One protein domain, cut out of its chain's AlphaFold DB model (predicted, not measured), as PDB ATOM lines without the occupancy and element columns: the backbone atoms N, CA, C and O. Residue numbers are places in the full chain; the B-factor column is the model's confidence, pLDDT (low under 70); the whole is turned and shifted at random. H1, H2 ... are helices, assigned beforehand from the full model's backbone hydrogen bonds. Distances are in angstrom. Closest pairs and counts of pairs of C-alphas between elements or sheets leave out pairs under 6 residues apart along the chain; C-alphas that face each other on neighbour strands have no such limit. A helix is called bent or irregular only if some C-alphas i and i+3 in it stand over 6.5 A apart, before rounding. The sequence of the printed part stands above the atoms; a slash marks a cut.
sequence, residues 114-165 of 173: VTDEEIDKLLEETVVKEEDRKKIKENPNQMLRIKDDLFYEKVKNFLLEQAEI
ATOM      1  N   VAL A 114      54.188  -7.292 -19.415       95.19
ATOM      2  CA  VAL A 114      52.740  -7.219 -19.649       95.19
ATOM      3  C   VAL A 114      52.460  -6.101 -20.642       95.19
ATOM      4  O   VAL A 114      52.806  -4.946 -20.365       95.19
ATOM      5  N   THR A 115      51.817  -6.428 -21.763       95.50
ATOM      6  CA  THR A 115      51.438  -5.433 -22.774       95.50
ATOM      7  C   THR A 115      50.043  -4.866 -22.531       95.50
ATOM      8  O   THR A 115      49.191  -5.485 -21.886       95.50
ATOM      9  N   ASP A 116      49.788  -3.678 -23.081       93.50
ATOM     10  CA  ASP A 116      48.461  -3.062 -23.028       93.50
ATOM     11  C   ASP A 116      47.409  -3.930 -23.743       93.50
ATOM     12  O   ASP A 116      46.265  -3.994 -23.293       93.50
ATOM     13  N   GLU A 117      47.781  -4.654 -24.809       95.56
ATOM     14  CA  GLU A 117      46.852  -5.568 -25.487       95.56
ATOM     15  C   GLU A 117      46.446  -6.750 -24.601       95.56
ATOM     16  O   GLU A 117      45.293  -7.179 -24.644       95.56
ATOM     17  N   GLU A 118      47.366  -7.281 -23.792       95.69
ATOM     18  CA  GLU A 118      47.061  -8.378 -22.869       95.69
ATOM     19  C   GLU A 118      46.112  -7.922 -21.757       95.69
ATOM     20  O   GLU A 118      45.170  -8.641 -21.416       95.69
ATOM     21  N   ILE A 119      46.309  -6.707 -21.237       95.38
ATOM     22  CA  ILE A 119      45.402  -6.105 -20.253       95.38
ATOM     23  C   ILE A 119      44.018  -5.880 -20.871       95.38
ATOM     24  O   ILE A 119      43.000  -6.202 -20.254       95.38
ATOM     25  N   ASP A 120      43.964  -5.356 -22.093       94.44
ATOM     26  CA  ASP A 120      42.709  -5.101 -22.796       94.44
ATOM     27  C   ASP A 120      41.941  -6.392 -23.065       94.44
ATOM     28  O   ASP A 120      40.747  -6.468 -22.767       94.44
ATOM     29  N   LYS A 121      42.640  -7.430 -23.526       95.75
ATOM     30  CA  LYS A 121      42.071  -8.763 -23.717       95.75
ATOM     31  C   LYS A 121      41.523  -9.333 -22.408       95.75
ATOM     32  O   LYS A 121      40.380  -9.784 -22.374       95.75
ATOM     33  N   LEU A 122      42.292  -9.263 -21.319       95.00
ATOM     34  CA  LEU A 122      41.848  -9.731 -20.005       95.00
ATOM     35  C   LEU A 122      40.576  -9.001 -19.551       95.00
ATOM     36  O   LEU A 122      39.639  -9.628 -19.053       95.00
ATOM     37  N   LEU A 123      40.512  -7.681 -19.734       94.94
ATOM     38  CA  LEU A 123      39.332  -6.887 -19.397       94.94
ATOM     39  C   LEU A 123      38.118  -7.256 -20.256       94.94
ATOM     40  O   LEU A 123      37.004  -7.287 -19.739       94.94
ATOM     41  N   GLU A 124      38.301  -7.527 -21.547       95.06
ATOM     42  CA  GLU A 124      37.221  -7.983 -22.431       95.06
ATOM     43  C   GLU A 124      36.672  -9.357 -22.029       95.06
ATOM     44  O   GLU A 124      35.456  -9.556 -22.051       95.06
ATOM     45  N   GLU A 125      37.542 -10.277 -21.610       95.06
ATOM     46  CA  GLU A 125      37.167 -11.630 -21.183       95.06
ATOM     47  C   GLU A 125      36.481 -11.644 -19.808       95.06
ATOM     48  O   GLU A 125      35.541 -12.409 -19.580       95.06
ATOM     49  N   THR A 126      36.928 -10.790 -18.883       93.50
ATOM     50  CA  THR A 126      36.487 -10.822 -17.476       93.50
ATOM     51  C   THR A 126      35.393  -9.810 -17.142       93.50
ATOM     52  O   THR A 126      34.628 -10.014 -16.196       93.50
ATOM     53  N   VAL A 127      35.268  -8.724 -17.911       94.19
ATOM     54  CA  VAL A 127      34.328  -7.630 -17.637       94.19
ATOM     55  C   VAL A 127      33.400  -7.430 -18.828       94.19
ATOM     56  O   VAL A 127      33.728  -6.776 -19.816       94.19
ATOM     57  N   VAL A 128      32.173  -7.936 -18.691       94.19
ATOM     58  CA  VAL A 128      31.162  -7.930 -19.763       94.19
ATOM     59  C   VAL A 128      30.796  -6.509 -20.216       94.19
ATOM     60  O   VAL A 128      30.658  -6.243 -21.412       94.19
ATOM     61  N   LYS A 129      30.638  -5.569 -19.275       95.69
ATOM     62  CA  LYS A 129      30.165  -4.205 -19.558       95.69
ATOM     63  C   LYS A 129      31.310  -3.263 -19.922       95.69
ATOM     64  O   LYS A 129      32.226  -3.050 -19.134       95.69
ATOM     65  N   GLU A 130      31.189  -2.605 -21.071       93.50
ATOM     66  CA  GLU A 130      32.182  -1.638 -21.562       93.50
ATOM     67  C   GLU A 130      32.374  -0.437 -20.625       93.50
ATOM     68  O   GLU A 130      33.500  -0.016 -20.369       93.50
ATOM     69  N   GLU A 131      31.286   0.077 -20.048       95.31
ATOM     70  CA  GLU A 131      31.340   1.188 -19.091       95.31
ATOM     71  C   GLU A 131      32.183   0.855 -17.854       95.31
ATOM     72  O   GLU A 131      32.889   1.718 -17.332       95.31
ATOM     73  N   ASP A 132      32.133  -0.395 -17.390       95.31
ATOM     74  CA  ASP A 132      32.899  -0.835 -16.227       95.31
ATOM     75  C   ASP A 132      34.369  -1.073 -16.597       95.31
ATOM     76  O   ASP A 132      35.244  -0.662 -15.837       95.31
ATOM     77  N   ARG A 133      34.661  -1.587 -17.807       95.19
ATOM     78  CA  ARG A 133      36.037  -1.626 -18.344       95.19
ATOM     79  C   ARG A 133      36.666  -0.237 -18.364       95.19
ATOM     80  O   ARG A 133      37.799  -0.065 -17.923       95.19
ATOM     81  N   LYS A 134      35.924   0.772 -18.826       94.38
ATOM     82  CA  LYS A 134      36.407   2.156 -18.867       94.38
ATOM     83  C   LYS A 134      36.697   2.711 -17.469       94.38
ATOM     84  O   LYS A 134      37.763   3.280 -17.264       94.38
ATOM     85  N   LYS A 135      35.803   2.493 -16.497       95.62
ATOM     86  CA  LYS A 135      36.028   2.908 -15.097       95.62
ATOM     87  C   LYS A 135      37.265   2.253 -14.487       95.62
ATOM     88  O   LYS A 135      37.979   2.910 -13.734       95.62
ATOM     89  N   ILE A 136      37.507   0.977 -14.800       94.31
ATOM     90  CA  ILE A 136      38.707   0.262 -14.357       94.31
ATOM     91  C   ILE A 136      39.953   0.920 -14.955       94.31
ATOM     92  O   ILE A 136      40.846   1.294 -14.201       94.31
ATOM     93  N   LYS A 137      39.968   1.157 -16.275       94.00
ATOM     94  CA  LYS A 137      41.071   1.841 -16.980       94.00
ATOM     95  C   LYS A 137      41.362   3.245 -16.447       94.00
ATOM     96  O   LYS A 137      42.515   3.660 -16.396       94.00
ATOM     97  N   GLU A 138      40.333   3.971 -16.024       96.00
ATOM     98  CA  GLU A 138      40.464   5.308 -15.434       96.00
ATOM     99  C   GLU A 138      40.940   5.289 -13.969       96.00
ATOM    100  O   GLU A 138      41.287   6.343 -13.437       96.00
ATOM    101  N   ASN A 139      40.973   4.125 -13.307       96.38
ATOM    102  CA  ASN A 139      41.406   3.975 -11.920       96.38
ATOM    103  C   ASN A 139      42.840   3.411 -11.840       96.38
ATOM    104  O   ASN A 139      43.030   2.198 -11.963       96.38
ATOM    105  N   PRO A 140      43.859   4.243 -11.534       94.50
ATOM    106  CA  PRO A 140      45.257   3.809 -11.542       94.50
ATOM    107  C   PRO A 140      45.562   2.665 -10.572       94.50
ATOM    108  O   PRO A 140      46.380   1.809 -10.880       94.50
ATOM    109  N   ASN A 141      44.887   2.613  -9.419       93.00
ATOM    110  CA  ASN A 141      45.111   1.551  -8.434       93.00
ATOM    111  C   ASN A 141      44.554   0.205  -8.912       93.00
ATOM    112  O   ASN A 141      45.136  -0.837  -8.625       93.00
ATOM    113  N   GLN A 142      43.422   0.216  -9.626       93.50
ATOM    114  CA  GLN A 142      42.870  -1.010 -10.206       93.50
ATOM    115  C   GLN A 142      43.721  -1.488 -11.378       93.50
ATOM    116  O   GLN A 142      44.000  -2.679 -11.463       93.50
ATOM    117  N   MET A 143      44.177  -0.563 -12.224       95.44
ATOM    118  CA  MET A 143      45.076  -0.889 -13.330       95.44
ATOM    119  C   MET A 143      46.411  -1.448 -12.853       95.44
ATOM    120  O   MET A 143      46.875  -2.432 -13.418       95.44
ATOM    121  N   LEU A 144      46.993  -0.871 -11.799       92.38
ATOM    122  CA  LEU A 144      48.218  -1.395 -11.200       92.38
ATOM    123  C   LEU A 144      48.019  -2.837 -10.728       92.38
ATOM    124  O   LEU A 144      48.777  -3.706 -11.127       92.38
ATOM    125  N   ARG A 145      46.941  -3.113  -9.983       90.81
ATOM    126  CA  ARG A 145      46.649  -4.474  -9.515       90.81
ATOM    127  C   ARG A 145      46.480  -5.464 -10.668       90.81
ATOM    128  O   ARG A 145      47.043  -6.542 -10.617       90.81
ATOM    129  N   ILE A 146      45.731  -5.098 -11.711       94.88
ATOM    130  CA  ILE A 146      45.535  -5.971 -12.880       94.88
ATOM    131  C   ILE A 146      46.864  -6.252 -13.579       94.88
ATOM    132  O   ILE A 146      47.115  -7.384 -13.985       94.88
ATOM    133  N   LYS A 147      47.710  -5.229 -13.716       94.69
ATOM    134  CA  LYS A 147      49.033  -5.384 -14.309       94.69
ATOM    135  C   LYS A 147      49.912  -6.307 -13.464       94.69
ATOM    136  O   LYS A 147      50.544  -7.186 -14.037       94.69
ATOM    137  N   ASP A 148      49.919  -6.132 -12.145       92.31
ATOM    138  CA  ASP A 148      50.692  -6.958 -11.213       92.31
ATOM    139  C   ASP A 148      50.205  -8.418 -11.223       92.31
ATOM    140  O   ASP A 148      51.019  -9.334 -11.322       92.31
ATOM    141  N   ASP A 149      48.886  -8.642 -11.205       93.25
ATOM    142  CA  ASP A 149      48.277  -9.978 -11.265       93.25
ATOM    143  C   ASP A 149      48.634 -10.683 -12.588       93.25
ATOM    144  O   ASP A 149      49.055 -11.839 -12.605       93.25
ATOM    145  N   LEU A 150      48.515  -9.974 -13.714       95.88
ATOM    146  CA  LEU A 150      48.834 -10.518 -15.034       95.88
ATOM    147  C   LEU A 150      50.338 -10.778 -15.199       95.88
ATOM    148  O   LEU A 150      50.729 -11.782 -15.794       95.88
ATOM    149  N   PHE A 151      51.180  -9.903 -14.649       95.88
ATOM    150  CA  PHE A 151      52.628 -10.087 -14.602       95.88
ATOM    151  C   PHE A 151      52.987 -11.351 -13.821       95.88
ATOM    152  O   PHE A 151      53.737 -12.192 -14.321       95.88
ATOM    153  N   TYR A 152      52.402 -11.507 -12.633       92.81
ATOM    154  CA  TYR A 152      52.605 -12.666 -11.776       92.81
ATOM    155  C   TYR A 152      52.242 -13.964 -12.498       92.81
ATOM    156  O   TYR A 152      53.068 -14.871 -12.605       92.81
ATOM    157  N   GLU A 153      51.039 -14.032 -13.069       93.81
ATOM    158  CA  GLU A 153      50.592 -15.209 -13.814       93.81
ATOM    159  C   GLU A 153      51.506 -15.520 -15.002       93.81
ATOM    160  O   GLU A 153      51.847 -16.679 -15.233       93.81
ATOM    161  N   LYS A 154      51.964 -14.501 -15.735       96.19
ATOM    162  CA  LYS A 154      52.824 -14.689 -16.909       96.19
ATOM    163  C   LYS A 154      54.186 -15.280 -16.543       96.19
ATOM    164  O   LYS A 154      54.612 -16.256 -17.158       96.19
ATOM    165  N   VAL A 155      54.848 -14.731 -15.526       96.56
ATOM    166  CA  VAL A 155      56.147 -15.240 -15.057       96.56
ATOM    167  C   VAL A 155      55.992 -16.623 -14.420       96.56
ATOM    168  O   VAL A 155      56.806 -17.506 -14.678       96.56
ATOM    169  N   LYS A 156      54.926 -16.853 -13.642       93.75
ATOM    170  CA  LYS A 156      54.625 -18.168 -13.059       93.75
ATOM    171  C   LYS A 156      54.434 -19.231 -14.140       93.75
ATOM    172  O   LYS A 156      55.040 -20.295 -14.056       93.75
ATOM    173  N   ASN A 157      53.636 -18.938 -15.166       94.00
ATOM    174  CA  ASN A 157      53.407 -19.859 -16.278       94.00
ATOM    175  C   ASN A 157      54.704 -20.155 -17.034       94.00
ATOM    176  O   ASN A 157      54.986 -21.316 -17.304       94.00
ATOM    177  N   PHE A 158      55.534 -19.138 -17.283       95.94
ATOM    178  CA  PHE A 158      56.861 -19.345 -17.860       95.94
ATOM    179  C   PHE A 158      57.713 -20.303 -17.011       95.94
ATOM    180  O   PHE A 158      58.286 -21.250 -17.544       95.94
ATOM    181  N   LEU A 159      57.766 -20.109 -15.690       93.94
ATOM    182  CA  LEU A 159      58.525 -20.984 -14.790       93.94
ATOM    183  C   LEU A 159      57.992 -22.424 -14.788       93.94
ATOM    184  O   LEU A 159      58.785 -23.363 -14.822       93.94
ATOM    185  N   LEU A 160      56.669 -22.604 -14.796       92.00
ATOM    186  CA  LEU A 160      56.038 -23.924 -14.873       92.00
ATOM    187  C   LEU A 160      56.314 -24.628 -16.208       92.00
ATOM    188  O   LEU A 160      56.526 -25.836 -16.215       92.00
ATOM    189  N   GLU A 161      56.363 -23.894 -17.321       92.44
ATOM    190  CA  GLU A 161      56.728 -24.443 -18.634       92.44
ATOM    191  C   GLU A 161      58.183 -24.936 -18.690       92.44
ATOM    192  O   GLU A 161      58.493 -25.842 -19.465       92.44
ATOM    193  N   GLN A 162      59.073 -24.360 -17.874       89.75
ATOM    194  CA  GLN A 162      60.466 -24.803 -17.753       89.75
ATOM    195  C   GLN A 162      60.670 -25.897 -16.690       89.75
ATOM    196  O   GLN A 162      61.742 -26.504 -16.636       89.75
ATOM    197  N   ALA A 163      59.678 -26.149 -15.832       88.81
ATOM    198  CA  ALA A 163      59.795 -27.080 -14.717       88.81
ATOM    199  C   ALA A 163      59.532 -28.540 -15.133       88.81
ATOM    200  O   ALA A 163      58.657 -28.841 -15.945       88.81
ATOM    201  N   GLU A 164      60.245 -29.485 -14.511       86.69
ATOM    202  CA  GLU A 164      59.907 -30.911 -14.597       86.69
ATOM    203  C   GLU A 164      58.811 -31.237 -13.569       86.69
ATOM    204  O   GLU A 164      59.088 -31.450 -12.387       86.69
ATOM    205  N   ILE A 165      57.555 -31.280 -14.016       86.06
ATOM    206  CA  ILE A 165      56.399 -31.560 -13.153       86.06
ATOM    207  C   ILE A 165      56.155 -33.072 -13.080       86.06
ATOM    208  O   ILE A 165      55.995 -33.742 -14.102       86.06
TER     209      ILE A 165
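This is residues 114 to 165 of the 173 residues of the protein "PPIase" of Caldithrix abyssi (UniProt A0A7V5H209). One long straight helix, H3, makes the length of the domain, and two short helices, H1 and H2, make a small head at its first half. H1 runs away from the flank of H3 and H2 runs back to the first turns of H3, while residues 156 to 165, of which 156 to 162 belong to H3, stick out as a bare arm. The printed part has 52 residues with three named helices, in the order H1, H2, H3, and no named strand; the class is all helix. The whole is loose, with a radius of gyration of the C-alphas of 13.1 A, and it spans 43 by 20 by 15 A, an outline drawn out by the arm.

H3, the longest helix, holds residues 140 to 162 and measures 33.0 A from its first to its last C-alpha. It begins with C-alpha 140 of Pro 140 at (45.257, 3.809, -11.542) and ends with C-alpha 162 of Gln 162 at (60.466, -24.803, -17.753). H1 holds residues 116 to 126 and measures 15.3 A; its C-alpha 116 is at (48.461, -3.062, -23.028). H2 holds residues 130 to 137 and measures 10.6 A. H1, H2 and H3 are not bent.

H3 and H1 only just touch, with 3 pairs of C-alphas within 8 A. H3 touches H1 with residues 146 to 150 alone, and the closest C-alphas of the two helices are those of Ile 119 and Lys 147, 7.0 A apart. Their lines are about perpendicular, at 84 degrees. H3 and H2 touch only at the corner by their link, and only just, with 3 pairs of C-alphas within 8 A. Here H3 takes part with residues 142 to 143 alone, and the closest C-alphas are those of Ile 136 and Gln 142, 6.0 A apart. Their lines are about perpendicular, at 85 degrees. H1 and H2 are close but not clearly touching: their closest C-alphas, those of Leu 123 and Arg 133, are 6.3 A apart. They run opposite ways at a steep tilt of 47 degrees. In H1, H2 and H3 every backbone O i to N i+4 pair is within hydrogen-bond range.

The two C-alphas farthest apart are those of Glu 131 and Glu 164, at 43.2 A. Without residues 156 to 165, which stand free, the body of 42 residues spans 30 by 20 by 13 A and has a radius of gyration of 9.8 A. The links from H1 to H2, with 3 residues, and from H2 to H3, with 2 residues, are tight. The printed part has no cut. The mean pLDDT of the printed part of this model is 94.0, and no printed residue is under 70.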